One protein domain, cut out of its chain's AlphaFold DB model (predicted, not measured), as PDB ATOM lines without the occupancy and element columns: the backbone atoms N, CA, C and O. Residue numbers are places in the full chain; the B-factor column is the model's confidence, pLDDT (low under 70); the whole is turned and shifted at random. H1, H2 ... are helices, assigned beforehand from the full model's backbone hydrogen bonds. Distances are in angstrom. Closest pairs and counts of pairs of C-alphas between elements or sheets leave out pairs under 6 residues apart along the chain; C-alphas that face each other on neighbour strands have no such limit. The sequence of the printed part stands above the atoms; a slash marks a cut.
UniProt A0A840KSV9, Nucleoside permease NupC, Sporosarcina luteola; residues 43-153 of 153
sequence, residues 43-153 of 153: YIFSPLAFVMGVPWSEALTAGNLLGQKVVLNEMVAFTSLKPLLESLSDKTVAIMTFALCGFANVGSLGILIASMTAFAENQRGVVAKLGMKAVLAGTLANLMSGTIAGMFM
ATOM      1  N   TYR A  43     -25.113   5.049 -50.814       95.44
ATOM      2  CA  TYR A  43     -25.367   3.608 -50.746       95.44
ATOM      3  C   TYR A  43     -25.966   3.152 -49.412       95.44
ATOM      4  O   TYR A  43     -26.814   2.266 -49.403       95.44
ATOM      5  N   ILE A  44     -25.547   3.749 -48.292       96.50
ATOM      6  CA  ILE A  44     -26.042   3.363 -46.961       96.50
ATOM      7  C   ILE A  44     -27.502   3.792 -46.766       96.50
ATOM      8  O   ILE A  44     -28.299   3.039 -46.208       96.50
ATOM      9  N   PHE A  45     -27.860   4.996 -47.213       97.12
ATOM     10  CA  PHE A  45     -29.167   5.598 -46.938       97.12
ATOM     11  C   PHE A  45     -30.147   5.526 -48.118       97.12
ATOM     12  O   PHE A  45     -31.313   5.879 -47.940       97.12
ATOM     13  N   SER A  46     -29.744   5.046 -49.300       97.62
ATOM     14  CA  SER A  46     -30.671   4.870 -50.430       97.62
ATOM     15  C   SER A  46     -31.842   3.926 -50.142       97.62
ATOM     16  O   SER A  46     -32.950   4.271 -50.559       97.62
ATOM     17  N   PRO A  47     -31.702   2.811 -49.386       97.38
ATOM     18  CA  PRO A  47     -32.860   1.983 -49.054       97.38
ATOM     19  C   PRO A  47     -33.875   2.755 -48.205       97.38
ATOM     20  O   PRO A  47     -35.079   2.608 -48.386       97.38
ATOM     21  N   LEU A  48     -33.391   3.626 -47.315       96.38
ATOM     22  CA  LEU A  48     -34.239   4.458 -46.468       96.38
ATOM     23  C   LEU A  48     -34.971   5.528 -47.283       96.38
ATOM     24  O   LEU A  48     -36.175   5.696 -47.121       96.38
ATOM     25  N   ALA A  49     -34.265   6.199 -48.198       97.50
ATOM     26  CA  ALA A  49     -34.872   7.159 -49.116       97.50
ATOM     27  C   ALA A  49     -35.952   6.500 -49.992       97.50
ATOM     28  O   ALA A  49     -37.035   7.057 -50.169       97.50
ATOM     29  N   PHE A  50     -35.691   5.285 -50.483       97.88
ATOM     30  CA  PHE A  50     -36.662   4.520 -51.261       97.88
ATOM     31  C   PHE A  50     -37.919   4.182 -50.447       97.88
ATOM     32  O   PHE A  50     -39.032   4.404 -50.918       97.88
ATOM     33  N   VAL A  51     -37.760   3.733 -49.195       97.12
ATOM     34  CA  VAL A  51     -38.888   3.463 -48.280       97.12
ATOM     35  C   VAL A  51     -39.727   4.718 -48.013       97.12
ATOM     36  O   VAL A  51     -40.939   4.617 -47.843       97.12
ATOM     37  N   MET A  52     -39.121   5.907 -48.025       97.50
ATOM     38  CA  MET A  52     -39.857   7.167 -47.878       97.50
ATOM     39  C   MET A  52     -40.672   7.567 -49.117       97.50
ATOM     40  O   MET A  52     -41.439   8.525 -49.034       97.50
ATOM     41  N   GLY A  53     -40.516   6.865 -50.244       96.19
ATOM     42  CA  GLY A  53     -41.242   7.125 -51.488       96.19
ATOM     43  C   GLY A  53     -40.434   7.839 -52.577       96.19
ATOM     44  O   GLY A  53     -41.028   8.280 -53.560       96.19
ATOM     45  N   VAL A  54     -39.109   7.961 -52.427       98.06
ATOM     46  CA  VAL A  54     -38.220   8.490 -53.478       98.06
ATOM     47  C   VAL A  54     -38.035   7.436 -54.584       98.06
ATOM     48  O   VAL A  54     -37.757   6.277 -54.262       98.06
ATOM     49  N   PRO A  55     -38.131   7.791 -55.882       97.25
ATOM     50  CA  PRO A  55     -37.834   6.869 -56.979       97.25
ATOM     51  C   PRO A  55     -36.417   6.292 -56.876       97.25
ATOM     52  O   PRO A  55     -35.470   7.005 -56.552       97.25
ATOM     53  N   TRP A  56     -36.231   5.011 -57.209       97.06
ATOM     54  CA  TRP A  56     -34.921   4.352 -57.075       97.06
ATOM     55  C   TRP A  56     -33.797   5.053 -57.858       97.06
ATOM     56  O   TRP A  56     -32.661   5.112 -57.392       97.06
ATOM     57  N   SER A  57     -34.120   5.649 -59.012       97.19
ATOM     58  CA  SER A  57     -33.188   6.451 -59.820       97.19
ATOM     59  C   SER A  57     -32.631   7.673 -59.083       97.19
ATOM     60  O   SER A  57     -31.523   8.111 -59.376       97.19
ATOM     61  N   GLU A  58     -33.375   8.209 -58.114       97.75
ATOM     62  CA  GLU A  58     -33.011   9.382 -57.312       97.75
ATOM     63  C   GLU A  58     -32.583   8.997 -55.884       97.75
ATOM     64  O   GLU A  58     -32.004   9.812 -55.160       97.75
ATOM     65  N   ALA A  59     -32.809   7.742 -55.477       97.44
ATOM     66  CA  ALA A  59     -32.576   7.259 -54.119       97.44
ATOM     67  C   ALA A  59     -31.107   7.351 -53.684       97.44
ATOM     68  O   ALA A  59     -30.838   7.598 -52.512       97.44
ATOM     69  N   LEU A  60     -30.147   7.202 -54.606       97.19
ATOM     70  CA  LEU A  60     -28.724   7.379 -54.289       97.19
ATOM     71  C   LEU A  60     -28.413   8.836 -53.905       97.19
ATOM     72  O   LEU A  60     -27.714   9.094 -52.924       97.19
ATOM     73  N   THR A  61     -28.971   9.790 -54.651       97.31
ATOM     74  CA  THR A  61     -28.813  11.226 -54.399       97.31
ATOM     75  C   THR A  61     -29.525  11.636 -53.111       97.31
ATOM     76  O   THR A  61     -28.931  12.298 -52.260       97.31
ATOM     77  N   ALA A  62     -30.766  11.186 -52.920       97.69
ATOM     78  CA  ALA A  62     -31.529  11.418 -51.695       97.69
ATOM     79  C   ALA A  62     -30.848  10.796 -50.463       97.69
ATOM     80  O   ALA A  62     -30.699  11.456 -49.434       97.69
ATOM     81  N   GLY A  63     -30.352   9.561 -50.579       97.69
ATOM     82  CA  GLY A  63     -29.606   8.875 -49.523       97.69
ATOM     83  C   GLY A  63     -28.354   9.644 -49.101       97.69
ATOM     84  O   GLY A  63     -28.104   9.829 -47.912       97.69
ATOM     85  N   ASN A  64     -27.607  10.192 -50.060       97.56
ATOM     86  CA  ASN A  64     -26.453  11.038 -49.771       97.56
ATOM     87  C   ASN A  64     -26.846  12.253 -48.908       97.56
ATOM     88  O   ASN A  64     -26.219  12.509 -47.879       97.56
ATOM     89  N   LEU A  65     -27.917  12.960 -49.275       97.88
ATOM     90  CA  LEU A  65     -28.419  14.106 -48.507       97.88
ATOM     91  C   LEU A  65     -28.850  13.708 -47.083       97.88
ATOM     92  O   LEU A  65     -28.514  14.411 -46.126       97.88
ATOM     93  N   LEU A  66     -29.535  12.568 -46.921       97.56
ATOM     94  CA  LEU A  66     -29.904  12.034 -45.602       97.56
ATOM     95  C   LEU A  66     -28.667  11.713 -44.749       97.56
ATOM     96  O   LEU A  66     -28.626  12.064 -43.568       97.56
ATOM     97  N   GLY A  67     -27.642  11.097 -45.339       96.12
ATOM     98  CA  GLY A  67     -26.398  10.795 -44.632       96.12
ATOM     99  C   GLY A  67     -25.637  12.052 -44.213       96.12
ATOM    100  O   GLY A  67     -25.223  12.154 -43.055       96.12
ATOM    101  N   GLN A  68     -25.533  13.053 -45.097       95.94
ATOM    102  CA  GLN A  68     -24.949  14.355 -44.751       95.94
ATOM    103  C   GLN A  68     -25.679  15.004 -43.572       95.94
ATOM    104  O   GLN A  68     -25.030  15.513 -42.660       95.94
ATOM    105  N   LYS A  69     -27.015  14.941 -43.550       95.94
ATOM    106  CA  LYS A  69     -27.816  15.483 -42.450       95.94
ATOM    107  C   LYS A  69     -27.479  14.822 -41.115       95.94
ATOM    108  O   LYS A  69     -27.218  15.523 -40.143       95.94
ATOM    109  N   VAL A  70     -27.506  13.489 -41.062       94.31
ATOM    110  CA  VAL A  70     -27.349  12.731 -39.809       94.31
ATOM    111  C   VAL A  70     -25.924  12.843 -39.264       94.31
ATOM    112  O   VAL A  70     -25.738  13.025 -38.058       94.31
ATOM    113  N   VAL A  71     -24.922  12.737 -40.142       92.25
ATOM    114  CA  VAL A  71     -23.505  12.703 -39.746       92.25
ATOM    115  C   VAL A  71     -22.939  14.106 -39.532       92.25
ATOM    116  O   VAL A  71     -22.182  14.308 -38.584       92.25
ATOM    117  N   LEU A  72     -23.293  15.063 -40.393       92.25
ATOM    118  CA  LEU A  72     -22.787  16.434 -40.330       92.25
ATOM    119  C   LEU A  72     -23.838  17.349 -39.703       92.25
ATOM    120  O   LEU A  72     -23.773  17.622 -38.507       92.25
ATOM    121  N   ASN A  73     -24.776  17.841 -40.511       94.19
ATOM    122  CA  ASN A  73     -25.938  18.628 -40.098       94.19
ATOM    123  C   ASN A  73     -26.835  18.940 -41.307       94.19
ATOM    124  O   ASN A  73     -26.459  18.777 -42.473       94.19
ATOM    125  N   GLU A  74     -28.022  19.454 -41.012       95.25
ATOM    126  CA  GLU A  74     -29.024  19.884 -41.979       95.25
ATOM    127  C   GLU A  74     -28.576  21.055 -42.861       95.25
ATOM    128  O   GLU A  74     -28.921  21.073 -44.036       95.25
ATOM    129  N   MET A  75     -27.778  22.004 -42.358       93.56
ATOM    130  CA  MET A  75     -27.343  23.169 -43.146       93.56
ATOM    131  C   MET A  75     -26.392  22.771 -44.282       93.56
ATOM    132  O   MET A  75     -26.495  23.285 -45.400       93.56
ATOM    133  N   VAL A  76     -25.496  21.816 -44.025       93.94
ATOM    134  CA  VAL A  76     -24.635  21.209 -45.047       93.94
ATOM    135  C   VAL A  76     -25.492  20.450 -46.062       93.94
ATOM    136  O   VAL A  76     -25.334  20.653 -47.265       93.94
ATOM    137  N   ALA A  77     -26.457  19.651 -45.596       96.31
ATOM    138  CA  ALA A  77     -27.353  18.912 -46.483       96.31
ATOM    139  C   ALA A  77     -28.216  19.840 -47.362       96.31
ATOM    140  O   ALA A  77     -28.341  19.598 -48.559       96.31
ATOM    141  N   PHE A  78     -28.747  20.941 -46.819       96.38
ATOM    142  CA  PHE A  78     -29.486  21.948 -47.592       96.38
ATOM    143  C   PHE A  78     -28.603  22.666 -48.615       96.38
ATOM    144  O   PHE A  78     -29.049  22.931 -49.733       96.38
ATOM    145  N   THR A  79     -27.341  22.935 -48.272       94.69
ATOM    146  CA  THR A  79     -26.367  23.497 -49.220       94.69
ATOM    147  C   THR A  79     -26.138  22.546 -50.397       94.69
ATOM    148  O   THR A  79     -26.062  22.998 -51.538       94.69
ATOM    149  N   SER A  80     -26.107  21.236 -50.135       95.00
ATOM    150  CA  SER A  80     -25.998  20.189 -51.160       95.00
ATOM    151  C   SER A  80     -27.292  19.954 -51.952       95.00
ATOM    152  O   SER A  80     -27.214  19.592 -53.121       95.00
ATOM    153  N   LEU A  81     -28.473  20.164 -51.356       96.75
ATOM    154  CA  LEU A  81     -29.771  20.033 -52.037       96.75
ATOM    155  C   LEU A  81     -30.033  21.196 -53.004       96.75
ATOM    156  O   LEU A  81     -30.573  20.978 -54.083       96.75
ATOM    157  N   LYS A  82     -29.644  22.423 -52.639       96.50
ATOM    158  CA  LYS A  82     -29.908  23.636 -53.430       96.50
ATOM    159  C   LYS A  82     -29.564  23.520 -54.930       96.50
ATOM    160  O   LYS A  82     -30.417  23.882 -55.733       96.50
ATOM    161  N   PRO A  83     -28.376  23.036 -55.347       96.25
ATOM    162  CA  PRO A  83     -28.057  22.891 -56.771       96.25
ATOM    163  C   PRO A  83     -28.801  21.738 -57.466       96.25
ATOM    164  O   PRO A  83     -28.740  21.635 -58.684       96.25
ATOM    165  N   LEU A  84     -29.478  20.863 -56.716       95.88
ATOM    166  CA  LEU A  84     -30.161  19.679 -57.240       95.88
ATOM    167  C   LEU A  84     -31.659  19.899 -57.477       95.88
ATOM    168  O   LEU A  84     -32.302  19.012 -58.034       95.88
ATOM    169  N   LEU A  85     -32.208  21.052 -57.077       95.19
ATOM    170  CA  LEU A  85     -33.648  21.332 -57.118       95.19
ATOM    171  C   LEU A  85     -34.255  21.171 -58.518       95.19
ATOM    172  O   LEU A  85     -35.364  20.675 -58.631       95.19
ATOM    173  N   GLU A  86     -33.523  21.538 -59.571       93.94
ATOM    174  CA  GLU A  86     -33.989  21.415 -60.964       93.94
ATOM    175  C   GLU A  86     -33.747  20.019 -61.566       93.94
ATOM    176  O   GLU A  86     -34.278  19.692 -62.622       93.94
ATOM    177  N   SER A  87     -32.917  19.197 -60.916       94.50
ATOM    178  CA  SER A  87     -32.503  17.875 -61.414       94.50
ATOM    179  C   SER A  87     -33.279  16.706 -60.806       94.50
ATOM    180  O   SER A  87     -33.135  15.573 -61.263       94.50
ATOM    181  N   LEU A  88     -34.051  16.968 -59.752       96.62
ATOM    182  CA  LEU A  88     -34.841  15.984 -59.024       96.62
ATOM    183  C   LEU A  88     -36.323  16.212 -59.307       96.62
ATOM    184  O   LEU A  88     -36.747  17.340 -59.540       96.62
ATOM    185  N   SER A  89     -37.119  15.149 -59.231       97.44
ATOM    186  CA  SER A  89     -38.575  15.280 -59.274       97.44
ATOM    187  C   SER A  89     -39.112  16.157 -58.131       97.44
ATOM    188  O   SER A  89     -38.600  16.112 -57.008       97.44
ATOM    189  N   ASP A  90     -40.198  16.895 -58.388       97.00
ATOM    190  CA  ASP A  90     -40.866  17.748 -57.387       97.00
ATOM    191  C   ASP A  90     -41.203  16.974 -56.105       97.00
ATOM    192  O   ASP A  90     -41.000  17.454 -54.988       97.00
ATOM    193  N   LYS A  91     -41.639  15.719 -56.269       96.94
ATOM    194  CA  LYS A  91     -41.898  14.791 -55.168       96.94
ATOM    195  C   LYS A  91     -40.654  14.546 -54.314       96.94
ATOM    196  O   LYS A  91     -40.726  14.644 -53.090       96.94
ATOM    197  N   THR A  92     -39.511  14.247 -54.925       97.94
ATOM    198  CA  THR A  92     -38.260  14.029 -54.184       97.94
ATOM    199  C   THR A  92     -37.775  15.306 -53.517       97.94
ATOM    200  O   THR A  92     -37.345  15.255 -52.363       97.94
ATOM    201  N   VAL A  93     -37.889  16.456 -54.184       97.94
ATOM    202  CA  VAL A  93     -37.566  17.758 -53.582       97.94
ATOM    203  C   VAL A  93     -38.408  17.993 -52.327       97.94
ATOM    204  O   VAL A  93     -37.862  18.379 -51.288       97.94
ATOM    205  N   ALA A  94     -39.708  17.702 -52.372       97.62
ATOM    206  CA  ALA A  94     -40.588  17.837 -51.219       97.62
ATOM    207  C   ALA A  94     -40.229  16.863 -50.090       97.62
ATOM    208  O   ALA A  94     -39.999  17.304 -48.960       97.62
ATOM    209  N   ILE A  95     -40.090  15.567 -50.395       98.31
ATOM    210  CA  ILE A  95     -39.680  14.547 -49.418       98.31
ATOM    211  C   ILE A  95     -38.386  14.977 -48.720       98.31
ATOM    212  O   ILE A  95     -38.317  14.984 -47.489       98.31
ATOM    213  N   MET A  96     -37.373  15.378 -49.491       98.19
ATOM    214  CA  MET A  96     -36.078  15.778 -48.950       98.19
ATOM    215  C   MET A  96     -36.165  17.069 -48.144       98.19
ATOM    216  O   MET A  96     -35.560  17.152 -47.082       98.19
ATOM    217  N   THR A  97     -36.949  18.055 -48.572       97.12
ATOM    218  CA  THR A  97     -37.113  19.307 -47.819       97.12
ATOM    219  C   THR A  97     -37.651  19.046 -46.410       97.12
ATOM    220  O   THR A  97     -37.083  19.535 -45.430       97.12
ATOM    221  N   PHE A  98     -38.685  18.212 -46.285       97.56
ATOM    222  CA  PHE A  98     -39.242  17.832 -44.983       97.56
ATOM    223  C   PHE A  98     -38.303  16.917 -44.191       97.56
ATOM    224  O   PHE A  98     -38.110  17.110 -42.991       97.56
ATOM    225  N   ALA A  99     -37.667  15.954 -44.856       97.62
ATOM    226  CA  ALA A  99     -36.760  15.018 -44.205       97.62
ATOM    227  C   ALA A  99     -35.481  15.679 -43.686       97.62
ATOM    228  O   ALA A  99     -34.942  15.248 -42.665       97.62
ATOM    229  N   LEU A 100     -34.988  16.725 -44.350       97.62
ATOM    230  CA  LEU A 100     -33.827  17.502 -43.914       97.62
ATOM    231  C   LEU A 100     -34.174  18.517 -42.818       97.62
ATOM    232  O   LEU A 100     -33.293  18.887 -42.046       97.62
ATOM    233  N   CYS A 101     -35.442  18.916 -42.693       95.81
ATOM    234  CA  CYS A 101     -35.900  19.903 -41.718       95.81
ATOM    235  C   CYS A 101     -35.883  19.360 -40.275       95.81
ATOM    236  O   CYS A 101     -36.900  18.937 -39.727       95.81
ATOM    237  N   GLY A 102     -34.714  19.370 -39.634       93.69
ATOM    238  CA  GLY A 102     -34.586  19.099 -38.204       93.69
ATOM    239  C   GLY A 102     -33.146  18.900 -37.743       93.69
ATOM    240  O   GLY A 102     -32.308  18.385 -38.478       93.69
ATOM    241  N   PHE A 103     -32.884  19.245 -36.481       93.94
ATOM    242  CA  PHE A 103     -31.556  19.205 -35.853       93.94
ATOM    243  C   PHE A 103     -31.124  17.811 -35.371       93.94
ATOM    244  O   PHE A 103     -30.253  17.689 -34.515       93.94
ATOM    245  N   ALA A 104     -31.727  16.742 -35.891       94.06
ATOM    246  CA  ALA A 104     -31.393  15.373 -35.517       94.06
ATOM    247  C   ALA A 104     -30.087  14.928 -36.200       94.06
ATOM    248  O   ALA A 104     -30.110  14.325 -37.274       94.06
ATOM    249  N   ASN A 105     -28.956  15.263 -35.575       94.50
ATOM    250  CA  ASN A 105     -27.607  14.950 -36.043       94.50
ATOM    251  C   ASN A 105     -26.632  14.753 -34.862       94.50
ATOM    252  O   ASN A 105     -26.942  15.102 -33.716       94.50
ATOM    253  N   VAL A 106     -25.454  14.184 -35.132       89.94
ATOM    254  CA  VAL A 106     -24.436  13.891 -34.100       89.94
ATOM    255  C   VAL A 106     -23.896  15.165 -33.432       89.94
ATOM    256  O   VAL A 106     -23.637  15.163 -32.229       89.94
ATOM    257  N   GLY A 107     -23.772  16.274 -34.165       88.62
ATOM    258  CA  GLY A 107     -23.325  17.556 -33.605       88.62
ATOM    259  C   GLY A 107     -24.312  18.137 -32.586       88.62
ATOM    260  O   GLY A 107     -23.929  18.510 -31.475       88.62
ATOM    261  N   SER A 108     -25.601  18.138 -32.921       90.00
ATOM    262  CA  SER A 108     -26.695  18.589 -32.056       90.00
ATOM    263  C   SER A 108     -26.839  17.751 -30.795       90.00
ATOM    264  O   SER A 108     -27.268  18.270 -29.767       90.00
ATOM    265  N   LEU A 109     -26.441  16.476 -30.831       90.50
ATOM    266  CA  LEU A 109     -26.372  15.665 -29.621       90.50
ATOM    267  C   LEU A 109     -25.381  16.253 -28.606       90.50
ATOM    268  O   LEU A 109     -25.702  16.345 -27.422       90.50
ATOM    269  N   GLY A 110     -24.205  16.691 -29.059       88.81
ATOM    270  CA  GLY A 110     -23.227  17.355 -28.195       88.81
ATOM    271  C   GLY A 110     -23.794  18.626 -27.560       88.81
ATOM    272  O   GLY A 110     -23.641  18.839 -26.358       88.81
ATOM    273  N   ILE A 111     -24.531  19.421 -28.343       89.44
ATOM    274  CA  ILE A 111     -25.213  20.635 -27.868       89.44
ATOM    275  C   ILE A 111     -26.292  20.288 -26.832       89.44
ATOM    276  O   ILE A 111     -26.378  20.932 -25.783       89.44
ATOM    277  N   LEU A 112     -27.104  19.261 -27.094       88.69
ATOM    278  CA  LEU A 112     -28.150  18.809 -26.176       88.69
ATOM    279  C   LEU A 112     -27.555  18.315 -24.855       88.69
ATOM    280  O   LEU A 112     -28.042  18.688 -23.793       88.69
ATOM    281  N   ILE A 113     -26.485  17.516 -24.908       89.31
ATOM    282  CA  ILE A 113     -25.795  17.046 -23.705       89.31
ATOM    283  C   ILE A 113     -25.233  18.243 -22.933       89.31
ATOM    284  O   ILE A 113     -25.522  18.386 -21.747       89.31
ATOM    285  N   ALA A 114     -24.483  19.133 -23.584       89.38
ATOM    286  CA  ALA A 114     -23.882  20.290 -22.921       89.38
ATOM    287  C   ALA A 114     -24.935  21.195 -22.256       89.38
ATOM    288  O   ALA A 114     -24.792  21.556 -21.091       89.38
ATOM    289  N   SER A 115     -26.026  21.507 -22.961       90.56
ATOM    290  CA  SER A 115     -27.093  22.362 -22.428       90.56
ATOM    291  C   SER A 115     -27.880  21.692 -21.299       90.56
ATOM    292  O   SER A 115     -28.020  22.272 -20.225       90.56
ATOM    293  N   MET A 116     -28.349  20.455 -21.483       89.62
ATOM    294  CA  MET A 116     -29.165  19.762 -20.477       89.62
ATOM    295  C   MET A 116     -28.385  19.470 -19.198       89.62
ATOM    296  O   MET A 116     -28.930  19.551 -18.099       89.62
ATOM    297  N   THR A 117     -27.095  19.165 -19.324       88.56
ATOM    298  CA  THR A 117     -26.243  18.889 -18.165       88.56
ATOM    299  C   THR A 117     -25.819  20.139 -17.406       88.56
ATOM    300  O   THR A 117     -25.451  20.000 -16.244       88.56
ATOM    301  N   ALA A 118     -25.908  21.326 -18.014       90.75
ATOM    302  CA  ALA A 118     -25.754  22.601 -17.317       90.75
ATOM    303  C   ALA A 118     -27.001  22.963 -16.489       90.75
ATOM    304  O   ALA A 118     -26.876  23.544 -15.417       90.75
ATOM    305  N   PHE A 119     -28.203  22.590 -16.951       90.12
ATOM    306  CA  PHE A 119     -29.450  22.809 -16.201       90.12
ATOM    307  C   PHE A 119     -29.709  21.752 -15.122       90.12
ATOM    308  O   PHE A 119     -30.297  22.053 -14.085       90.12
ATOM    309  N   ALA A 120     -29.297  20.509 -15.367       90.69
ATOM    310  CA  ALA A 120     -29.527  19.386 -14.470       90.69
ATOM    311  C   ALA A 120     -28.267  18.516 -14.375       90.69
ATOM    312  O   ALA A 120     -28.188  17.432 -14.958       90.69
ATOM    313  N   GLU A 121     -27.275  18.980 -13.612       89.00
ATOM    314  CA  GLU A 121     -25.981  18.293 -13.472       89.00
ATOM    315  C   GLU A 121     -26.127  16.842 -12.989       89.00
ATOM    316  O   GLU A 121     -25.474  15.936 -13.511       89.00
ATOM    317  N   ASN A 122     -27.068  16.595 -12.073       93.19
ATOM    318  CA  ASN A 122     -27.377  15.260 -11.545       93.19
ATOM    319  C   ASN A 122     -27.945  14.293 -12.605       93.19
ATOM    320  O   ASN A 122     -27.982  13.087 -12.377       93.19
ATOM    321  N   GLN A 123     -28.376  14.792 -13.770       91.38
ATOM    322  CA  GLN A 123     -28.955  13.993 -14.859       91.38
ATOM    323  C   GLN A 123     -27.952  13.670 -15.979       91.38
ATOM    324  O   GLN A 123     -28.326  13.036 -16.968       91.38
ATOM    325  N   ARG A 124     -26.667  14.035 -15.829       87.75
ATOM    326  CA  ARG A 124     -25.596  13.774 -16.818       87.75
ATOM    327  C   ARG A 124     -25.601  12.349 -17.371       87.75
ATOM    328  O   ARG A 124     -25.570  12.165 -18.588       87.75
ATOM    329  N   GLY A 125     -25.708  11.350 -16.495       88.69
ATOM    330  CA  GLY A 125     -25.726   9.943 -16.902       88.69
ATOM    331  C   GLY A 125     -26.946   9.566 -17.751       88.69
ATOM    332  O   GLY A 125     -26.818   8.820 -18.722       88.69
ATOM    333  N   VAL A 126     -28.124  10.108 -17.430       91.50
ATOM    334  CA  VAL A 126     -29.366   9.838 -18.171       91.50
ATOM    335  C   VAL A 126     -29.315  10.486 -19.552       91.50
ATOM    336  O   VAL A 126     -29.584   9.816 -20.549       91.50
ATOM    337  N   VAL A 127     -28.912  11.758 -19.625       90.00
ATOM    338  CA  VAL A 127     -28.834  12.516 -20.883       90.00
ATOM    339  C   VAL A 127     -27.833  11.874 -21.847       90.00
ATOM    340  O   VAL A 127     -28.165  11.644 -23.009       90.00
ATOM    341  N   ALA A 128     -26.645  11.498 -21.365       87.31
ATOM    342  CA  ALA A 128     -25.652  10.809 -22.189       87.31
ATOM    343  C   ALA A 128     -26.170   9.451 -22.704       87.31
ATOM    344  O   ALA A 128     -26.007   9.128 -23.881       87.31
ATOM    345  N   LYS A 129     -26.858   8.677 -21.852       90.69
ATOM    346  CA  LYS A 129     -27.408   7.360 -22.214       90.69
ATOM    347  C   LYS A 129     -28.551   7.443 -23.230       90.69
ATOM    348  O   LYS A 129     -28.684   6.562 -24.079       90.69
ATOM    349  N   LEU A 130     -29.400   8.465 -23.132       93.12
ATOM    350  CA  LEU A 130     -30.544   8.655 -24.030       93.12
ATOM    351  C   LEU A 130     -30.188   9.420 -25.306       93.12
ATOM    352  O   LEU A 130     -30.952   9.369 -26.265       93.12
ATOM    353  N   GLY A 131     -29.027  10.066 -25.348       90.56
ATOM    354  CA  GLY A 131     -28.586  10.918 -26.440       90.56
ATOM    355  C   GLY A 131     -28.764  10.334 -27.842       90.56
ATOM    356  O   GLY A 131     -29.493  10.880 -28.667       90.56
ATOM    357  N   MET A 132     -28.157   9.174 -28.106       90.81
ATOM    358  CA  MET A 132     -28.266   8.524 -29.420       90.81
ATOM    359  C   MET A 132     -29.696   8.084 -29.748       90.81
ATOM    360  O   MET A 132     -30.105   8.126 -30.907       90.81
ATOM    361  N   LYS A 133     -30.484   7.706 -28.731       93.19
ATOM    362  CA  LYS A 133     -31.905   7.383 -28.920       93.19
ATOM    363  C   LYS A 133     -32.711   8.628 -29.288       93.19
ATOM    364  O   LYS A 133     -33.605   8.527 -30.119       93.19
ATOM    365  N   ALA A 134     -32.380   9.783 -28.713       92.56
ATOM    366  CA  ALA A 134     -33.015  11.054 -29.044       92.56
ATOM    367  C   ALA A 134     -32.700  11.484 -30.485       92.56
ATOM    368  O   ALA A 134     -33.612  11.893 -31.199       92.56
ATOM    369  N   VAL A 135     -31.450  11.318 -30.940       93.50
ATOM    370  CA  VAL A 135     -31.086  11.556 -32.349       93.50
ATOM    371  C   VAL A 135     -31.891  10.641 -33.263       93.50
ATOM    372  O   VAL A 135     -32.546  11.136 -34.172       93.50
ATOM    373  N   LEU A 136     -31.920   9.334 -32.985       94.31
ATOM    374  CA  LEU A 136     -32.682   8.380 -33.791       94.31
ATOM    375  C   LEU A 136     -34.178   8.725 -33.834       94.31
ATOM    376  O   LEU A 136     -34.768   8.733 -34.910       94.31
ATOM    377  N   ALA A 137     -34.782   9.047 -32.688       96.12
ATOM    378  CA  ALA A 137     -36.185   9.448 -32.613       96.12
ATOM    379  C   ALA A 137     -36.459  10.725 -33.424       96.12
ATOM    380  O   ALA A 137     -37.424  10.772 -34.185       96.12
ATOM    381  N   GLY A 138     -35.587  11.732 -33.319       95.69
ATOM    382  CA  GLY A 138     -35.681  12.956 -34.113       95.69
ATOM    383  C   GLY A 138     -35.515  12.697 -35.612       95.69
ATOM    384  O   GLY A 138     -36.276  13.229 -36.419       95.69
ATOM    385  N   THR A 139     -34.573  11.831 -35.997       95.62
ATOM    386  CA  THR A 139     -34.382  11.429 -37.393       95.62
ATOM    387  C   THR A 139     -35.644  10.754 -37.919       95.62
ATOM    388  O   THR A 139     -36.164  11.195 -38.936       95.62
ATOM    389  N   LEU A 140     -36.190   9.763 -37.209       96.50
ATOM    390  CA  LEU A 140     -37.426   9.076 -37.599       96.50
ATOM    391  C   LEU A 140     -38.619  10.031 -37.714       96.50
ATOM    392  O   LEU A 140     -39.390   9.913 -38.663       96.50
ATOM    393  N   ALA A 141     -38.746  11.005 -36.807       97.75
ATOM    394  CA  ALA A 141     -39.786  12.027 -36.893       97.75
ATOM    395  C   ALA A 141     -39.669  12.853 -38.185       97.75
ATOM    396  O   ALA A 141     -40.664  13.065 -38.872       97.75
ATOM    397  N   ASN A 142     -38.456  13.265 -38.569       97.44
ATOM    398  CA  ASN A 142     -38.258  13.987 -39.826       97.44
ATOM    399  C   ASN A 142     -38.500  13.109 -41.058       97.44
ATOM    400  O   ASN A 142     -39.093  13.578 -42.028       97.44
ATOM    401  N   LEU A 143     -38.067  11.845 -41.026       97.38
ATOM    402  CA  LEU A 143     -38.297  10.911 -42.130       97.38
ATOM    403  C   LEU A 143     -39.795  10.673 -42.335       97.38
ATOM    404  O   LEU A 143     -40.255  10.730 -43.469       97.38
ATOM    405  N   MET A 144     -40.556  10.509 -41.247       97.88
ATOM    406  CA  MET A 144     -42.014  10.395 -41.287       97.88
ATOM    407  C   MET A 144     -42.657  11.635 -41.919       97.88
ATOM    408  O   MET A 144     -43.484  11.496 -42.815       97.88
ATOM    409  N   SER A 145     -42.246  12.846 -41.522       97.31
ATOM    410  CA  SER A 145     -42.726  14.081 -42.161       97.31
ATOM    411  C   SER A 145     -42.416  14.116 -43.662       97.31
ATOM    412  O   SER A 145     -43.265  14.524 -44.450       97.31
ATOM    413  N   GLY A 146     -41.228  13.652 -44.064       97.62
ATOM    414  CA  GLY A 146     -40.847  13.508 -45.472       97.62
ATOM    415  C   GLY A 146     -41.734  12.524 -46.230       97.62
ATOM    416  O   GLY A 146     -42.217  12.848 -47.312       97.62
ATOM    417  N   THR A 147     -42.006  11.356 -45.650       97.56
ATOM    418  CA  THR A 147     -42.910  10.356 -46.237       97.56
ATOM    419  C   THR A 147     -44.321  10.906 -46.403       97.56
ATOM    420  O   THR A 147     -44.902  10.765 -47.475       97.56
ATOM    421  N   ILE A 148     -44.854  11.586 -45.383       97.75
ATOM    422  CA  ILE A 148     -46.179  12.213 -45.444       97.75
ATOM    423  C   ILE A 148     -46.223  13.251 -46.572       97.75
ATOM    424  O   ILE A 148     -47.157  13.233 -47.368       97.75
ATOM    425  N   ALA A 149     -45.208  14.110 -46.698       96.69
ATOM    426  CA  ALA A 149     -45.135  15.069 -47.799       96.69
ATOM    427  C   ALA A 149     -45.146  14.367 -49.169       96.69
ATOM    428  O   ALA A 149     -45.922  14.738 -50.044       96.69
ATOM    429  N   GLY A 150     -44.362  13.298 -49.330       95.75
ATOM    430  CA  GLY A 150     -44.328  12.505 -50.561       95.75
ATOM    431  C   GLY A 150     -45.616  11.739 -50.882       95.75
ATOM    432  O   GLY A 150     -45.793  11.324 -52.026       95.75
ATOM    433  N   MET A 151     -46.503  11.521 -49.907       95.94
ATOM    434  CA  MET A 151     -47.814  10.900 -50.138       95.94
ATOM    435  C   MET A 151     -48.822  11.863 -50.773       95.94
ATOM    436  O   MET A 151     -49.712  11.408 -51.485       95.94
ATOM    437  N   PHE A 152     -48.699  13.166 -50.510       93.94
ATOM    438  CA  PHE A 152     -49.624  14.198 -50.997       93.94
ATOM    439  C   PHE A 152     -49.085  14.979 -52.206       93.94
ATOM    440  O   PHE A 152     -49.649  16.012 -52.564       93.94
ATOM    441  N   MET A 153     -48.006  14.485 -52.817       88.56
ATOM    442  CA  MET A 153     -47.335  15.063 -53.983       88.56
ATOM    443  C   MET A 153     -47.211  14.076 -55.135       88.56
ATOM    444  O   MET A 153     -47.107  12.850 -54.873       88.56
TER     445      MET A 153
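Overview. This is residues 43 to 153 of the 153 residues of the protein "Nucleoside permease NupC" of Sporosarcina luteola (UniProt A0A840KSV9). A rod of helices: the long H6 runs most of its length, with H5 folded back along its first part as a hairpin, and with H4 packed on residues 142 to 150 of H6 as part of a bundle of H2, H3 and H4, while H1 packs across H2. The printed part has 111 residues with six named helices, H1 to H6 in order, and no named strand: all helix. It is compact, radius of gyration of the C-alphas 15.3 A, spanning 49 by 24 by 24 A.

Along the chain. H1, residues 43 to 51, begins at C-alpha 43 (-25.367, 3.608, -50.746). H2 is 56 to 71, H3 74 to 84, H4 90 to 100, H5 106 to 119. H6, 121 to 151, is 43.3 A long.

Arrangement. H1 touches the hub, H2, closest C-alphas Phe 45 and Gly 63, 4.2 A. H2, H3 and H4 form an up-and-down bundle, each running against the one before. Residues 142 to 150 of H6 touch H4, closest C-alphas Ile 95 and Gly 146, 4.2 A. Every O i to N i+4 pair is within hydrogen-bond range in H4.

Size, cuts and confidence. The printed part has no cut; no printed residue is under 70.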